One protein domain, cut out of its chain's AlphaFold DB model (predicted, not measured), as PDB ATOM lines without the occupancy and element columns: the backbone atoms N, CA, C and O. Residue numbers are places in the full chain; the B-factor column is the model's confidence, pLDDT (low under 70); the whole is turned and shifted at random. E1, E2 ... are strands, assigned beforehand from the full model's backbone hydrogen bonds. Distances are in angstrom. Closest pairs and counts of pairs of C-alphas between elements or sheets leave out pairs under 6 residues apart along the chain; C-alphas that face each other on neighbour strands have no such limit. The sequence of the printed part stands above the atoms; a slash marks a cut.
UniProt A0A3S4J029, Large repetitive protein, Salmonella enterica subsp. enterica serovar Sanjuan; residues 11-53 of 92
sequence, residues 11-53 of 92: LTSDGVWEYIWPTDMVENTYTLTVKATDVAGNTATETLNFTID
ATOM      1  N   LEU A  11     -24.462 -31.399 -21.748       88.94
ATOM      2  CA  LEU A  11     -23.049 -31.320 -22.120       88.94
ATOM      3  C   LEU A  11     -22.475 -32.734 -22.269       88.94
ATOM      4  O   LEU A  11     -22.539 -33.531 -21.331       88.94
ATOM      5  N   THR A  12     -21.910 -33.040 -23.430       90.00
ATOM      6  CA  THR A  12     -21.223 -34.309 -23.690       90.00
ATOM      7  C   THR A  12     -19.813 -34.310 -23.093       90.00
ATOM      8  O   THR A  12     -19.268 -33.266 -22.722       90.00
ATOM      9  N   SER A  13     -19.184 -35.489 -23.021       88.56
ATOM     10  CA  SER A  13     -17.789 -35.631 -22.572       88.56
ATOM     11  C   SER A  13     -16.787 -34.862 -23.433       88.56
ATOM     12  O   SER A  13     -15.711 -34.517 -22.952       88.56
ATOM     13  N   ASP A  14     -17.160 -34.570 -24.679       92.00
ATOM     14  CA  ASP A  14     -16.316 -33.887 -25.659       92.00
ATOM     15  C   ASP A  14     -16.474 -32.357 -25.593       92.00
ATOM     16  O   ASP A  14     -15.890 -31.630 -26.395       92.00
ATOM     17  N   GLY A  15     -17.259 -31.848 -24.635       88.31
ATOM     18  CA  GLY A  15     -17.490 -30.414 -24.453       88.31
ATOM     19  C   GLY A  15     -18.522 -29.819 -25.415       88.31
ATOM     20  O   GLY A  15     -18.570 -28.599 -25.577       88.31
ATOM     21  N   VAL A  16     -19.349 -30.655 -26.048       89.50
ATOM     22  CA  VAL A  16     -20.406 -30.235 -26.980       89.50
ATOM     23  C   VAL A  16     -21.752 -30.218 -26.258       89.50
ATOM     24  O   VAL A  16     -22.076 -31.143 -25.521       89.50
ATOM     25  N   TRP A  17     -22.547 -29.166 -26.456       89.81
ATOM     26  CA  TRP A  17     -23.924 -29.123 -25.963       89.81
ATOM     27  C   TRP A  17     -24.869 -29.757 -26.981       89.81
ATOM     28  O   TRP A  17     -24.925 -29.321 -28.130       89.81
ATOM     29  N   GLU A  18     -25.643 -30.743 -26.543       90.88
ATOM     30  CA  GLU A  18     -26.628 -31.447 -27.361       90.88
ATOM     31  C   GLU A  18     -28.039 -31.273 -26.806       90.88
ATOM     32  O   GLU A  18     -28.260 -31.208 -25.595       90.88
ATOM     33  N   TYR A  19     -29.017 -31.221 -27.704       89.62
ATOM     34  CA  TYR A  19     -30.425 -31.250 -27.351       89.62
ATOM     35  C   TYR A  19     -31.167 -32.159 -28.326       89.62
ATOM     36  O   TYR A  19     -31.063 -31.993 -29.541       89.62
ATOM     37  N   ILE A  20     -31.914 -33.117 -27.781       88.75
ATOM     38  CA  ILE A  20     -32.709 -34.071 -28.552       88.75
ATOM     39  C   ILE A  20     -34.178 -33.713 -28.364       88.75
ATOM     40  O   ILE A  20     -34.681 -33.665 -27.239       88.75
ATOM     41  N   TRP A  21     -34.875 -33.478 -29.474       88.12
ATOM     42  CA  TRP A  21     -36.319 -33.289 -29.458       88.12
ATOM     43  C   TRP A  21     -36.992 -34.602 -29.030       88.12
ATOM     44  O   TRP A  21     -36.728 -35.640 -29.636       88.12
ATOM     45  N   PRO A  22     -37.851 -34.600 -27.996       86.69
ATOM     46  CA  PRO A  22     -38.466 -35.830 -27.489       86.69
ATOM     47  C   PRO A  22     -39.520 -36.411 -28.441       86.69
ATOM     48  O   PRO A  22     -39.935 -37.556 -28.278       86.69
ATOM     49  N   THR A  23     -39.979 -35.616 -29.405       88.75
ATOM     50  CA  THR A  23     -40.973 -35.980 -30.413       88.75
ATOM     51  C   THR A  23     -40.593 -35.356 -31.743       88.75
ATOM     52  O   THR A  23     -39.961 -34.296 -31.768       88.75
ATOM     53  N   ASP A  24     -41.059 -35.967 -32.827       89.69
ATOM     54  CA  ASP A  24     -40.913 -35.403 -34.163       89.69
ATOM     55  C   ASP A  24     -41.532 -34.002 -34.234       89.69
ATOM     56  O   ASP A  24     -42.592 -33.722 -33.660       89.69
ATOM     57  N   MET A  25     -40.832 -33.108 -34.927       90.19
ATOM     58  CA  MET A  25     -41.303 -31.756 -35.192       90.19
ATOM     59  C   MET A  25     -42.183 -31.756 -36.442       90.19
ATOM     60  O   MET A  25     -41.950 -32.506 -37.385       90.19
ATOM     61  N   VAL A  26     -43.208 -30.910 -36.434       93.38
ATOM     62  CA  VAL A  26     -44.144 -30.772 -37.556       93.38
ATOM     63  C   VAL A  26     -43.513 -29.913 -38.650       93.38
ATOM     64  O   VAL A  26     -42.699 -29.044 -38.351       93.38
ATOM     65  N   GLU A  27     -43.933 -30.117 -39.898       93.50
ATOM     66  CA  GLU A  27     -43.669 -29.210 -41.019       93.50
ATOM     67  C   GLU A  27     -43.861 -27.741 -40.618       93.50
ATOM     68  O   GLU A  27     -44.985 -27.303 -40.339       93.50
ATOM     69  N   ASN A  28     -42.767 -26.980 -40.548       93.81
ATOM     70  CA  ASN A  28     -42.812 -25.545 -40.292       93.81
ATOM     71  C   ASN A  28     -41.442 -24.879 -40.451       93.81
ATOM     72  O   ASN A  28     -40.392 -25.521 -40.462       93.81
ATOM     73  N   THR A  29     -41.463 -23.546 -40.456       93.94
ATOM     74  CA  THR A  29     -40.288 -22.729 -40.151       93.94
ATOM     75  C   THR A  29     -40.167 -22.529 -38.645       93.94
ATOM     76  O   THR A  29     -41.118 -22.125 -37.973       93.94
ATOM     77  N   TYR A  30     -38.968 -22.756 -38.126       91.88
ATOM     78  CA  TYR A  30     -38.627 -22.591 -36.724       91.88
ATOM     79  C   TYR A  30     -37.446 -21.636 -36.554       91.88
ATOM     80  O   TYR A  30     -36.544 -21.551 -37.390       91.88
ATOM     81  N   THR A  31     -37.435 -20.946 -35.416       93.31
ATOM     82  CA  THR A  31     -36.282 -20.178 -34.942       93.31
ATOM     83  C   THR A  31     -35.769 -20.833 -33.667       93.31
ATOM     84  O   THR A  31     -36.467 -20.857 -32.652       93.31
ATOM     85  N   LEU A  32     -34.550 -21.361 -33.717       90.88
ATOM     86  CA  LEU A  32     -33.814 -21.819 -32.547       90.88
ATOM     87  C   LEU A  32     -33.075 -20.632 -31.933       90.88
ATOM     88  O   LEU A  32     -32.294 -19.973 -32.615       90.88
ATOM     89  N   THR A  33     -33.286 -20.394 -30.640       92.12
ATOM     90  CA  THR A  33     -32.547 -19.392 -29.865       92.12
ATOM     91  C   THR A  33     -31.728 -20.100 -28.800       92.12
ATOM     92  O   THR A  33     -32.287 -20.773 -27.935       92.12
ATOM     93  N   VAL A  34     -30.410 -19.925 -28.837       91.06
ATOM     94  CA  VAL A  34     -29.482 -20.484 -27.851       91.06
ATOM     95  C   VAL A  34     -28.984 -19.359 -26.962       91.06
ATOM     96  O   VAL A  34     -28.515 -18.341 -27.460       91.06
ATOM     97  N   LYS A  35     -29.063 -19.545 -25.641       91.12
ATOM     98  CA  LYS A  35     -28.519 -18.615 -24.647       91.12
ATOM     99  C   LYS A  35     -27.525 -19.343 -23.752       91.12
ATOM    100  O   LYS A  35     -27.899 -20.287 -23.063       91.12
ATOM    101  N   ALA A  36     -26.287 -18.863 -23.714       89.50
ATOM    102  CA  ALA A  36     -25.247 -19.348 -22.812       89.50
ATOM    103  C   ALA A  36     -24.982 -18.317 -21.711       89.50
ATOM    104  O   ALA A  36     -25.073 -17.115 -21.956       89.50
ATOM    105  N   THR A  37     -24.674 -18.786 -20.500       89.75
ATOM    106  CA  THR A  37     -24.269 -17.943 -19.363       89.75
ATOM    107  C   THR A  37     -22.995 -18.519 -18.754       89.75
ATOM    108  O   THR A  37     -22.955 -19.719 -18.490       89.75
ATOM    109  N   ASP A  38     -21.959 -17.704 -18.558       89.25
ATOM    110  CA  ASP A  38     -20.725 -18.139 -17.896       89.25
ATOM    111  C   ASP A  38     -20.834 -18.086 -16.357       89.25
ATOM    112  O   ASP A  38     -21.825 -17.620 -15.793       89.25
ATOM    113  N   VAL A  39     -19.801 -18.567 -15.657       89.69
ATOM    114  CA  VAL A  39     -19.764 -18.597 -14.179       89.69
ATOM    115  C   VAL A  39     -19.772 -17.189 -13.565       89.69
ATOM    116  O   VAL A  39     -20.240 -17.014 -12.442       89.69
ATOM    117  N   ALA A  40     -19.278 -16.183 -14.290       95.12
ATOM    118  CA  ALA A  40     -19.295 -14.789 -13.853       95.12
ATOM    119  C   ALA A  40     -20.657 -14.106 -14.096       95.12
ATOM    120  O   ALA A  40     -20.864 -12.982 -13.640       95.12
ATOM    121  N   GLY A  41     -21.593 -14.779 -14.775       94.38
ATOM    122  CA  GLY A  41     -22.930 -14.282 -15.089       94.38
ATOM    123  C   GLY A  41     -23.041 -13.553 -16.431       94.38
ATOM    124  O   GLY A  41     -24.098 -12.988 -16.716       94.38
ATOM    125  N   ASN A  42     -22.003 -13.557 -17.274       94.00
ATOM    126  CA  ASN A  42     -22.089 -12.973 -18.614       94.00
ATOM    127  C   ASN A  42     -22.934 -13.863 -19.521       94.00
ATOM    128  O   ASN A  42     -22.786 -15.084 -19.499       94.00
ATOM    129  N   THR A  43     -23.783 -13.260 -20.357       93.62
ATOM    130  CA  THR A  43     -24.665 -13.998 -21.270       93.62
ATOM    131  C   THR A  43     -24.373 -13.694 -22.731       93.62
ATOM    132  O   THR A  43     -24.232 -12.526 -23.088       93.62
ATOM    133  N   ALA A  44     -24.410 -14.718 -23.582       93.75
ATOM    134  CA  ALA A  44     -24.413 -14.590 -25.039       93.75
ATOM    135  C   ALA A  44     -25.652 -15.286 -25.616       93.75
ATOM    136  O   ALA A  44     -26.137 -16.263 -25.040       93.75
ATOM    137  N   THR A  45     -26.201 -14.759 -26.712       94.06
ATOM    138  CA  THR A  45     -27.382 -15.323 -27.386       94.06
ATOM    139  C   THR A  45     -27.149 -15.378 -28.885       94.06
ATOM    140  O   THR A  45     -26.717 -14.386 -29.458       94.06
ATOM    141  N   GLU A  46     -27.486 -16.507 -29.499       94.88
ATOM    142  CA  GLU A  46     -27.403 -16.737 -30.943       94.88
ATOM    143  C   GLU A  46     -28.726 -17.303 -31.459       94.88
ATOM    144  O   GLU A  46     -29.451 -17.987 -30.725       94.88
ATOM    145  N   THR A  47     -29.050 -17.017 -32.720       94.75
ATOM    146  CA  THR A  47     -30.276 -17.500 -33.364       94.75
ATOM    147  C   THR A  47     -29.984 -18.221 -34.672       94.75
ATOM    148  O   THR A  47     -29.107 -17.838 -35.442       94.75
ATOM    149  N   LEU A  48     -30.758 -19.273 -34.934       94.12
ATOM    150  CA  LEU A  48     -30.720 -20.041 -36.172       94.12
ATOM    151  C   LEU A  48     -32.144 -20.229 -36.689       94.12
ATOM    152  O   LEU A  48     -33.004 -20.750 -35.981       94.12
ATOM    153  N   ASN A  49     -32.380 -19.836 -37.937       95.06
ATOM    154  CA  ASN A  49     -33.628 -20.133 -38.631       95.06
ATOM    155  C   ASN A  49     -33.454 -21.415 -39.440       95.06
ATOM    156  O   ASN A  49     -32.468 -21.556 -40.163       95.06
ATOM    157  N   PHE A  50     -34.411 -22.327 -39.323       92.19
ATOM    158  CA  PHE A  50     -34.420 -23.579 -40.069       92.19
ATOM    159  C   PHE A  50     -35.852 -23.995 -40.398       92.19
ATOM    160  O   PHE A  50     -36.809 -23.550 -39.762       92.19
ATOM    161  N   THR A  51     -35.994 -24.851 -41.399       93.88
ATOM    162  CA  THR A  51     -37.267 -25.455 -41.785       93.88
ATOM    163  C   THR A  51     -37.196 -26.955 -41.562       93.88
ATOM    164  O   THR A  51     -36.154 -27.581 -41.762       93.88
ATOM    165  N   ILE A  52     -38.302 -27.524 -41.102       93.38
ATOM    166  CA  ILE A  52     -38.517 -28.967 -41.115       93.38
ATOM    167  C   ILE A  52     -39.395 -29.241 -42.322       93.38
ATOM    168  O   ILE A  52     -40.543 -28.817 -42.280       93.38
ATOM    169  N   ASP A  53     -38.838 -29.908 -43.339       92.06
ATOM    170  CA  ASP A  53     -39.566 -30.380 -44.521       92.06
ATOM    171  C   ASP A  53     -39.747 -31.903 -44.453       92.06
ATOM    172  O   ASP A  53     -38.794 -32.686 -44.483       92.06
TER     173      ASP A  53
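What this domain is: This is residues 11 to 53 of the 92 residues of the protein "Large repetitive protein" of Salmonella enterica subsp. enterica serovar Sanjuan (UniProt A0A3S4J029). The printed part begins with a long stretch without a named element, residues 11 to 27, which turns over near its far end into a long two-stranded hairpin, E1 and E2, and the hairpin folds back along the length of the domain. Residues 12 to 18 of the leading stretch stick out, with no C-alpha 8 or more residues away along the chain within 10 A. The printed part has 43 residues, with no named helix and two named strands, E1 then E2, that form one antiparallel sheet in the order E1 - E2. The class is all strand, though under half of the residues, 20 of 43, are in named elements. The whole is only just loose, close to extended, with a radius of gyration of the C-alphas of 13.5 A, and it spans 39 by 23 by 14 A.

How they stand to each other: Strand E1, residues 28 to 37, and strand E2, residues 43 to 52, form a hairpin and are antiparallel, at 162 degrees between their directions. The C-alphas of Thr 29 and Thr 51 face each other at 4.4 A, and those of Thr 37 and Thr 43 also at 4.4 A. N 30 and O 50, 2.8 A apart, and N 46 and O 34, 2.9 A apart, are within hydrogen-bond range.

Where its parts are: Residues 11 to 27 start at C-alpha 11, (-23.049, -31.320, -22.120). E1 runs 29.0 A from C-alpha 28 at (-42.812, -25.545, -40.292) to C-alpha 37. E2 runs 28.5 A from C-alpha 43 to C-alpha 52 at (-38.517, -28.967, -41.115).

The domain as a whole: The outline is elongated, and the two C-alphas farthest apart, those of Ala 40 and Asp 53, are 39.9 A apart. The printed part has no cut, and the link from E1 to E2 is tight, with 5 residues. The mean pLDDT of the printed part is 91.6, and no printed residue is under 70.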